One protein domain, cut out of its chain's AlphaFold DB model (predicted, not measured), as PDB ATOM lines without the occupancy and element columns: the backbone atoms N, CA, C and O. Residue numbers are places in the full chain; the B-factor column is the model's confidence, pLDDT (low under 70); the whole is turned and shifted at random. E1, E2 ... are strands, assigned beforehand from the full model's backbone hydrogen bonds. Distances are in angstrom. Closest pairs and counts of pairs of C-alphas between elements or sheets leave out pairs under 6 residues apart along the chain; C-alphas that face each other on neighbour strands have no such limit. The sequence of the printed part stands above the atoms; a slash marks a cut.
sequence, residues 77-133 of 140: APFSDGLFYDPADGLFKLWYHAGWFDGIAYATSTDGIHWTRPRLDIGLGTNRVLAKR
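Overview. This is residues 77 to 133 of the 140 residues of the protein "Glycoside hydrolase family 32 protein" of Alphaproteobacteria bacterium (UniProt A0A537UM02). With little regular structure, this domain is a small three-stranded antiparallel sheet, E1, E2 and E3 side by side, and a long loop stretch, residues 110 to 133, that folds back along the E3 side. The printed part has 57 residues, no named helix and strands E1, E2, E3 in chain order; they hold 19 residues, and the class is all strand. They form a meander, each strand the antiparallel neighbour of the one before. The whole is compact, radius of gyration of the C-alphas 11.3 A, spanning 33 by 23 by 17 A.

Along the chain. Inner strand E2, residues 91 to 98, is 20.1 A long. E1 is residues 83 to 86, from C-alpha 83 at (21.890, 9.551, 91.453). E3, residues 103 to 109, is 20.1 A long and ends at C-alpha 109, (15.887, 5.237, 98.364).

Arrangement. Hairpin E2 and E3 has N 94 and O 107 2.8 A apart, within hydrogen-bond range. Hairpin E1 and E2 has N 84 and O 93 at 2.9 A, within that range.

Size, cuts and confidence. The C-alphas farthest apart, of Asp 111 and Arg 133, are 33.3 A apart. The printed part has no cut; both links are tight. No printed residue is under 70 in pLDDT.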
ATOM      1  N   ALA A  77      30.487   6.887  97.759       93.38
ATOM      2  CA  ALA A  77      30.250   8.229  97.227       93.38
ATOM      3  C   ALA A  77      29.872   8.205  95.738       93.38
ATOM      4  O   ALA A  77      30.426   7.397  94.990       93.38
ATOM      5  N   PRO A  78      28.978   9.099  95.278       89.44
ATOM      6  CA  PRO A  78      28.721   9.302  93.854       89.44
ATOM      7  C   PRO A  78      29.922  10.011  93.212       89.44
ATOM      8  O   PRO A  78      29.928  11.228  93.040       89.44
ATOM      9  N   PHE A  79      30.981   9.256  92.923       84.31
ATOM     10  CA  PHE A  79      32.196   9.747  92.280       84.31
ATOM     11  C   PHE A  79      32.236   9.242  90.838       84.31
ATOM     12  O   PHE A  79      32.330   8.037  90.617       84.31
ATOM     13  N   SER A  80      32.070  10.149  89.868       78.31
ATOM     14  CA  SER A  80      31.888   9.842  88.432       78.31
ATOM     15  C   SER A  80      30.675   8.952  88.089       78.31
ATOM     16  O   SER A  80      30.382   8.731  86.916       78.31
ATOM     17  N   ASP A  81      29.947   8.479  89.102       82.75
ATOM     18  CA  ASP A  81      28.668   7.780  89.012       82.75
ATOM     19  C   ASP A  81      27.497   8.758  89.271       82.75
ATOM     20  O   ASP A  81      27.694   9.974  89.329       82.75
ATOM     21  N   GLY A  82      26.261   8.263  89.409       91.00
ATOM     22  CA  GLY A  82      25.091   9.143  89.444       91.00
ATOM     23  C   GLY A  82      23.919   8.676  90.299       91.00
ATOM     24  O   GLY A  82      23.688   7.485  90.514       91.00
ATOM     25  N   LEU A  83      23.159   9.674  90.750       95.00
ATOM     26  CA  LEU A  83      21.890   9.551  91.453       95.00
ATOM     27  C   LEU A  83      20.774  10.024  90.529       95.00
ATOM     28  O   LEU A  83      20.811  11.148  90.029       95.00
ATOM     29  N   PHE A  84      19.763   9.186  90.336       95.50
ATOM     30  CA  PHE A  84      18.648   9.469  89.442       95.50
ATOM     31  C   PHE A  84      17.331   9.071  90.093       95.50
ATOM     32  O   PHE A  84      17.247   8.029  90.735       95.50
ATOM     33  N   TYR A  85      16.292   9.880  89.908       96.44
ATOM     34  CA  TYR A  85      14.934   9.475  90.255       96.44
ATOM     35  C   TYR A  85      14.314   8.707  89.085       96.44
ATOM     36  O   TYR A  85      14.224   9.233  87.972       96.44
ATOM     37  N   ASP A  86      13.891   7.473  89.341       97.06
ATOM     38  CA  ASP A  86      13.163   6.642  88.393       97.06
ATOM     39  C   ASP A  86      11.656   6.724  88.677       97.06
ATOM     40  O   ASP A  86      11.192   6.171  89.680       97.06
ATOM     41  N   PRO A  87      10.867   7.400  87.820       95.06
ATOM     42  CA  PRO A  87       9.434   7.547  88.033       95.06
ATOM     43  C   PRO A  87       8.650   6.246  87.829       95.06
ATOM     44  O   PRO A  87       7.536   6.161  88.338       95.06
ATOM     45  N   ALA A  88       9.183   5.263  87.094       97.19
ATOM     46  CA  ALA A  88       8.500   3.986  86.900       97.19
ATOM     47  C   ALA A  88       8.493   3.167  88.198       97.19
ATOM     48  O   ALA A  88       7.473   2.583  88.555       97.19
ATOM     49  N   ASP A  89       9.609   3.204  88.926       97.38
ATOM     50  CA  ASP A  89       9.766   2.494  90.197       97.38
ATOM     51  C   ASP A  89       9.391   3.358  91.412       97.38
ATOM     52  O   ASP A  89       9.191   2.833  92.505       97.38
ATOM     53  N   GLY A  90       9.311   4.683  91.245       97.50
ATOM     54  CA  GLY A  90       9.095   5.621  92.348       97.50
ATOM     55  C   GLY A  90      10.279   5.680  93.318       97.50
ATOM     56  O   GLY A  90      10.085   5.845  94.520       97.50
ATOM     57  N   LEU A  91      11.504   5.500  92.810       98.38
ATOM     58  CA  LEU A  91      12.715   5.375  93.624       98.38
ATOM     59  C   LEU A  91      13.822   6.312  93.150       98.38
ATOM     60  O   LEU A  91      14.100   6.434  91.958       98.38
ATOM     61  N   PHE A  92      14.550   6.878  94.106       98.12
ATOM     62  CA  PHE A  92      15.912   7.336  93.879       98.12
ATOM     63  C   PHE A  92      16.826   6.120  93.743       98.12
ATOM     64  O   PHE A  92      16.826   5.220  94.583       98.12
ATOM     65  N   LYS A  93      17.616   6.104  92.680       97.88
ATOM     66  CA  LYS A  93      18.555   5.052  92.315       97.88
ATOM     67  C   LYS A  93      19.948   5.653  92.263       97.88
ATOM     68  O   LYS A  93      20.176   6.632  91.556       97.88
ATOM     69  N   LEU A  94      20.863   5.075  93.024       97.50
ATOM     70  CA  LEU A  94      22.228   5.545  93.162       97.50
ATOM     71  C   LEU A  94      23.184   4.461  92.690       97.50
ATOM     72  O   LEU A  94      23.227   3.369  93.255       97.50
ATOM     73  N   TRP A  95      23.985   4.803  91.693       96.50
ATOM     74  CA  TRP A  95      25.223   4.111  91.383       96.50
ATOM     75  C   TRP A  95      26.340   4.912  92.019       96.50
ATOM     76  O   TRP A  95      26.374   6.136  91.893       96.50
ATOM     77  N   TYR A  96      27.203   4.239  92.764       95.75
ATOM     78  CA  TYR A  96      28.219   4.916  93.547       95.75
ATOM     79  C   TYR A  96      29.483   4.087  93.653       95.75
ATOM     80  O   TYR A  96      29.472   2.855  93.592       95.75
ATOM     81  N   HIS A  97      30.574   4.797  93.877       94.88
ATOM     82  CA  HIS A  97      31.873   4.220  94.098       94.88
ATOM     83  C   HIS A  97      31.915   3.584  95.491       94.88
ATOM     84  O   HIS A  97      31.657   4.261  96.492       94.88
ATOM     85  N   ALA A  98      32.214   2.286  95.547       94.94
ATOM     86  CA  ALA A  98      32.230   1.483  96.764       94.94
ATOM     87  C   ALA A  98      33.599   0.813  96.928       94.94
ATOM     88  O   ALA A  98      33.921  -0.140  96.214       94.94
ATOM     89  N   GLY A  99      34.387   1.344  97.868       94.62
ATOM     90  CA  GLY A  99      35.813   1.047  98.027       94.62
ATOM     91  C   GLY A  99      36.661   1.721  96.940       94.62
ATOM     92  O   GLY A  99      36.462   1.443  95.761       94.62
ATOM     93  N   TRP A 100      37.626   2.580  97.318       92.56
ATOM     94  CA  TRP A 100      38.293   3.491  96.363       92.56
ATOM     95  C   TRP A 100      39.001   2.779  95.209       92.56
ATOM     96  O   TRP A 100      39.222   3.379  94.180       92.56
ATOM     97  N   PHE A 101      39.388   1.513  95.377       92.38
ATOM     98  CA  PHE A 101      40.036   0.710  94.333       92.38
ATOM     99  C   PHE A 101      39.263  -0.552  93.977       92.38
ATOM    100  O   PHE A 101      39.827  -1.470  93.381       92.38
ATOM    101  N   ASP A 102      37.999  -0.632  94.382       91.69
ATOM    102  CA  ASP A 102      37.188  -1.809  94.137       91.69
ATOM    103  C   ASP A 102      36.188  -1.561  93.005       91.69
ATOM    104  O   ASP A 102      36.537  -1.732  91.833       91.69
ATOM    105  N   GLY A 103      34.952  -1.167  93.314       92.25
ATOM    106  CA  GLY A 103      33.878  -1.267  92.336       92.25
ATOM    107  C   GLY A 103      32.818  -0.183  92.404       92.25
ATOM    108  O   GLY A 103      32.917   0.809  93.124       92.25
ATOM    109  N   ILE A 104      31.788  -0.414  91.595       94.31
ATOM    110  CA  ILE A 104      30.545   0.346  91.611       94.31
ATOM    111  C   ILE A 104      29.507  -0.510  92.325       94.31
ATOM    112  O   ILE A 104      29.358  -1.708  92.039       94.31
ATOM    113  N   ALA A 105      28.784   0.115  93.235       96.00
ATOM    114  CA  ALA A 105      27.664  -0.474  93.933       96.00
ATOM    115  C   ALA A 105      26.372   0.283  93.628       96.00
ATOM    116  O   ALA A 105      26.379   1.383  93.072       96.00
ATOM    117  N   TYR A 106      25.258  -0.350  93.976       96.88
ATOM    118  CA  TYR A 106      23.917   0.159  93.753       96.88
ATOM    119  C   TYR A 106      23.156   0.307  95.064       96.88
ATOM    120  O   TYR A 106      23.208  -0.567  95.932       96.88
ATOM    121  N   ALA A 107      22.437   1.412  95.204       97.81
ATOM    122  CA  ALA A 107      21.539   1.657  96.319       97.81
ATOM    123  C   ALA A 107      20.241   2.311  95.836       97.81
ATOM    124  O   ALA A 107      20.211   3.005  94.819       97.81
ATOM    125  N   THR A 108      19.166   2.101  96.586       98.12
ATOM    126  CA  THR A 108      17.850   2.687  96.322       98.12
ATOM    127  C   THR A 108      17.328   3.430  97.536       98.12
ATOM    128  O   THR A 108      17.594   3.034  98.670       98.12
ATOM    129  N   SER A 109      16.531   4.464  97.310       98.00
ATOM    130  CA  SER A 109      15.887   5.237  98.364       98.00
ATOM    131  C   SER A 109      14.516   5.731  97.909       98.00
ATOM    132  O   SER A 109      14.316   6.019  96.733       98.00
ATOM    133  N   THR A 110      13.569   5.843  98.835       98.12
ATOM    134  CA  THR A 110      12.257   6.463  98.589       98.12
ATOM    135  C   THR A 110      12.259   7.967  98.862       98.12
ATOM    136  O   THR A 110      11.366   8.666  98.398       98.12
ATOM    137  N   ASP A 111      13.240   8.473  99.615       95.44
ATOM    138  CA  ASP A 111      13.301   9.866 100.083       95.44
ATOM    139  C   ASP A 111      14.614  10.590  99.729       95.44
ATOM    140  O   ASP A 111      14.742  11.787  99.965       95.44
ATOM    141  N   GLY A 112      15.587   9.880  99.155       93.75
ATOM    142  CA  GLY A 112      16.907  10.405  98.809       93.75
ATOM    143  C   GLY A 112      17.836  10.609 100.012       93.75
ATOM    144  O   GLY A 112      18.948  11.104  99.835       93.75
ATOM    145  N   ILE A 113      17.409  10.226 101.219       93.25
ATOM    146  CA  ILE A 113      18.129  10.433 102.483       93.25
ATOM    147  C   ILE A 113      18.515   9.084 103.097       93.25
ATOM    148  O   ILE A 113      19.662   8.899 103.498       93.25
ATOM    149  N   HIS A 114      17.587   8.127 103.133       95.00
ATOM    150  CA  HIS A 114      17.807   6.791 103.681       95.00
ATOM    151  C   HIS A 114      18.005   5.776 102.558       95.00
ATOM    152  O   HIS A 114      17.145   5.615 101.690       95.00
ATOM    153  N   TRP A 115      19.130   5.063 102.582       97.00
ATOM    154  CA  TRP A 115      19.559   4.218 101.470       97.00
ATOM    155  C   TRP A 115      19.501   2.731 101.807       97.00
ATOM    156  O   TRP A 115      20.080   2.259 102.783       97.00
ATOM    157  N   THR A 116      18.836   1.973 100.940       97.38
ATOM    158  CA  THR A 116      18.832   0.509 100.945       97.38
ATOM    159  C   THR A 116      19.868  -0.003  99.955       97.38
ATOM    160  O   THR A 116      19.917   0.449  98.814       97.38
ATOM    161  N   ARG A 117      20.681  -0.974 100.375       96.94
ATOM    162  CA  ARG A 117      21.710  -1.625  99.551       96.94
ATOM    163  C   ARG A 117      21.232  -3.034  99.176       96.94
ATOM    164  O   ARG A 117      21.450  -3.967  99.951       96.94
ATOM    165  N   PRO A 118      20.503  -3.205  98.057       95.62
ATOM    166  CA  PRO A 118      19.936  -4.498  97.688       95.62
ATOM    167  C   PRO A 118      21.036  -5.493  97.312       95.62
ATOM    168  O   PRO A 118      22.043  -5.125  96.718       95.62
ATOM    169  N   ARG A 119      20.834  -6.778  97.615       94.50
ATOM    170  CA  ARG A 119      21.727  -7.833  97.117       94.50
ATOM    171  C   ARG A 119      21.468  -8.059  95.629       94.50
ATOM    172  O   ARG A 119      20.316  -8.186  95.230       94.50
ATOM    173  N   LEU A 120      22.540  -8.123  94.848       93.19
ATOM    174  CA  LEU A 120      22.529  -8.376  93.411       93.19
ATOM    175  C   LEU A 120      23.247  -9.696  93.101       93.19
ATOM    176  O   LEU A 120      24.124 -10.130  93.849       93.19
ATOM    177  N   ASP A 121      22.930 -10.295  91.956       89.25
ATOM    178  CA  ASP A 121      23.438 -11.622  91.568       89.25
ATOM    179  C   ASP A 121      24.847 -11.598  90.938       89.25
ATOM    180  O   ASP A 121      25.369 -12.627  90.518       89.25
ATOM    181  N   ILE A 122      25.486 -10.427  90.864       89.19
ATOM    182  CA  ILE A 122      26.781 -10.233  90.187       89.19
ATOM    183  C   ILE A 122      27.959 -10.507  91.128       89.19
ATOM    184  O   ILE A 122      28.966 -11.094  90.735       89.19
ATOM    185  N   GLY A 123      27.848 -10.063  92.378       81.00
ATOM    186  CA  GLY A 123      28.806 -10.349  93.437       81.00
ATOM    187  C   GLY A 123      28.053 -10.942  94.612       81.00
ATOM    188  O   GLY A 123      27.227 -10.252  95.205       81.00
ATOM    189  N   LEU A 124      28.330 -12.205  94.931       80.44
ATOM    190  CA  LEU A 124      27.538 -13.005  95.863       80.44
ATOM    191  C   LEU A 124      27.340 -12.276  97.205       80.44
ATOM    192  O   LEU A 124      28.301 -11.981  97.912       80.44
ATOM    193  N   GLY A 125      26.087 -11.948  97.530       84.19
ATOM    194  CA  GLY A 125      25.726 -11.257  98.774       84.19
ATOM    195  C   GLY A 125      26.048  -9.758  98.825       84.19
ATOM    196  O   GLY A 125      25.894  -9.152  99.883       84.19
ATOM    197  N   THR A 126      26.466  -9.146  97.716       93.31
ATOM    198  CA  THR A 126      26.831  -7.722  97.628       93.31
ATOM    199  C   THR A 126      25.853  -6.947  96.749       93.31
ATOM    200  O   THR A 126      25.080  -7.531  95.995       93.31
ATOM    201  N   ASN A 127      25.914  -5.622  96.806       96.56
ATOM    202  CA  ASN A 127      25.178  -4.712  95.929       96.56
ATOM    203  C   ASN A 127      26.021  -4.223  94.733       96.56
ATOM    204  O   ASN A 127      25.780  -3.148  94.188       96.56
ATOM    205  N   ARG A 128      27.038  -4.995  94.337       95.19
ATOM    206  CA  ARG A 128      27.948  -4.697  93.221       95.19
ATOM    207  C   ARG A 128      27.231  -4.808  91.875       95.19
ATOM    208  O   ARG A 128      26.544  -5.795  91.632       95.19
ATOM    209  N   VAL A 129      27.473  -3.855  90.972       94.38
ATOM    210  CA  VAL A 129      26.847  -3.840  89.630       94.38
ATOM    211  C   VAL A 129      27.735  -4.366  88.502       94.38
ATOM    212  O   VAL A 129      27.248  -4.585  87.399       94.38
ATOM    213  N   LEU A 130      29.029  -4.580  88.750       91.69
ATOM    214  CA  LEU A 130      29.977  -5.116  87.768       91.69
ATOM    215  C   LEU A 130      30.913  -6.123  88.428       91.69
ATOM    216  O   LEU A 130      31.453  -5.839  89.493       91.69
ATOM    217  N   ALA A 131      31.142  -7.270  87.788       90.88
ATOM    218  CA  ALA A 131      32.060  -8.286  88.297       90.88
ATOM    219  C   ALA A 131      33.474  -7.717  88.510       90.88
ATOM    220  O   ALA A 131      33.941  -6.864  87.750       90.88
ATOM    221  N   LYS A 132      34.168  -8.207  89.546       87.50
ATOM    222  CA  LYS A 132      35.573  -7.856  89.769       87.50
ATOM    223  C   LYS A 132      36.414  -8.370  88.600       87.50
ATOM    224  O   LYS A 132      36.201  -9.485  88.129       87.50
ATOM    225  N   ARG A 133      37.360  -7.554  88.141       89.12
ATOM    226  CA  ARG A 133      38.291  -7.897  87.062       89.12
ATOM    227  C   ARG A 133      39.697  -7.983  87.635       89.12
ATOM    228  O   ARG A 133      40.158  -7.035  88.265       89.12
TER     229      ARG A 133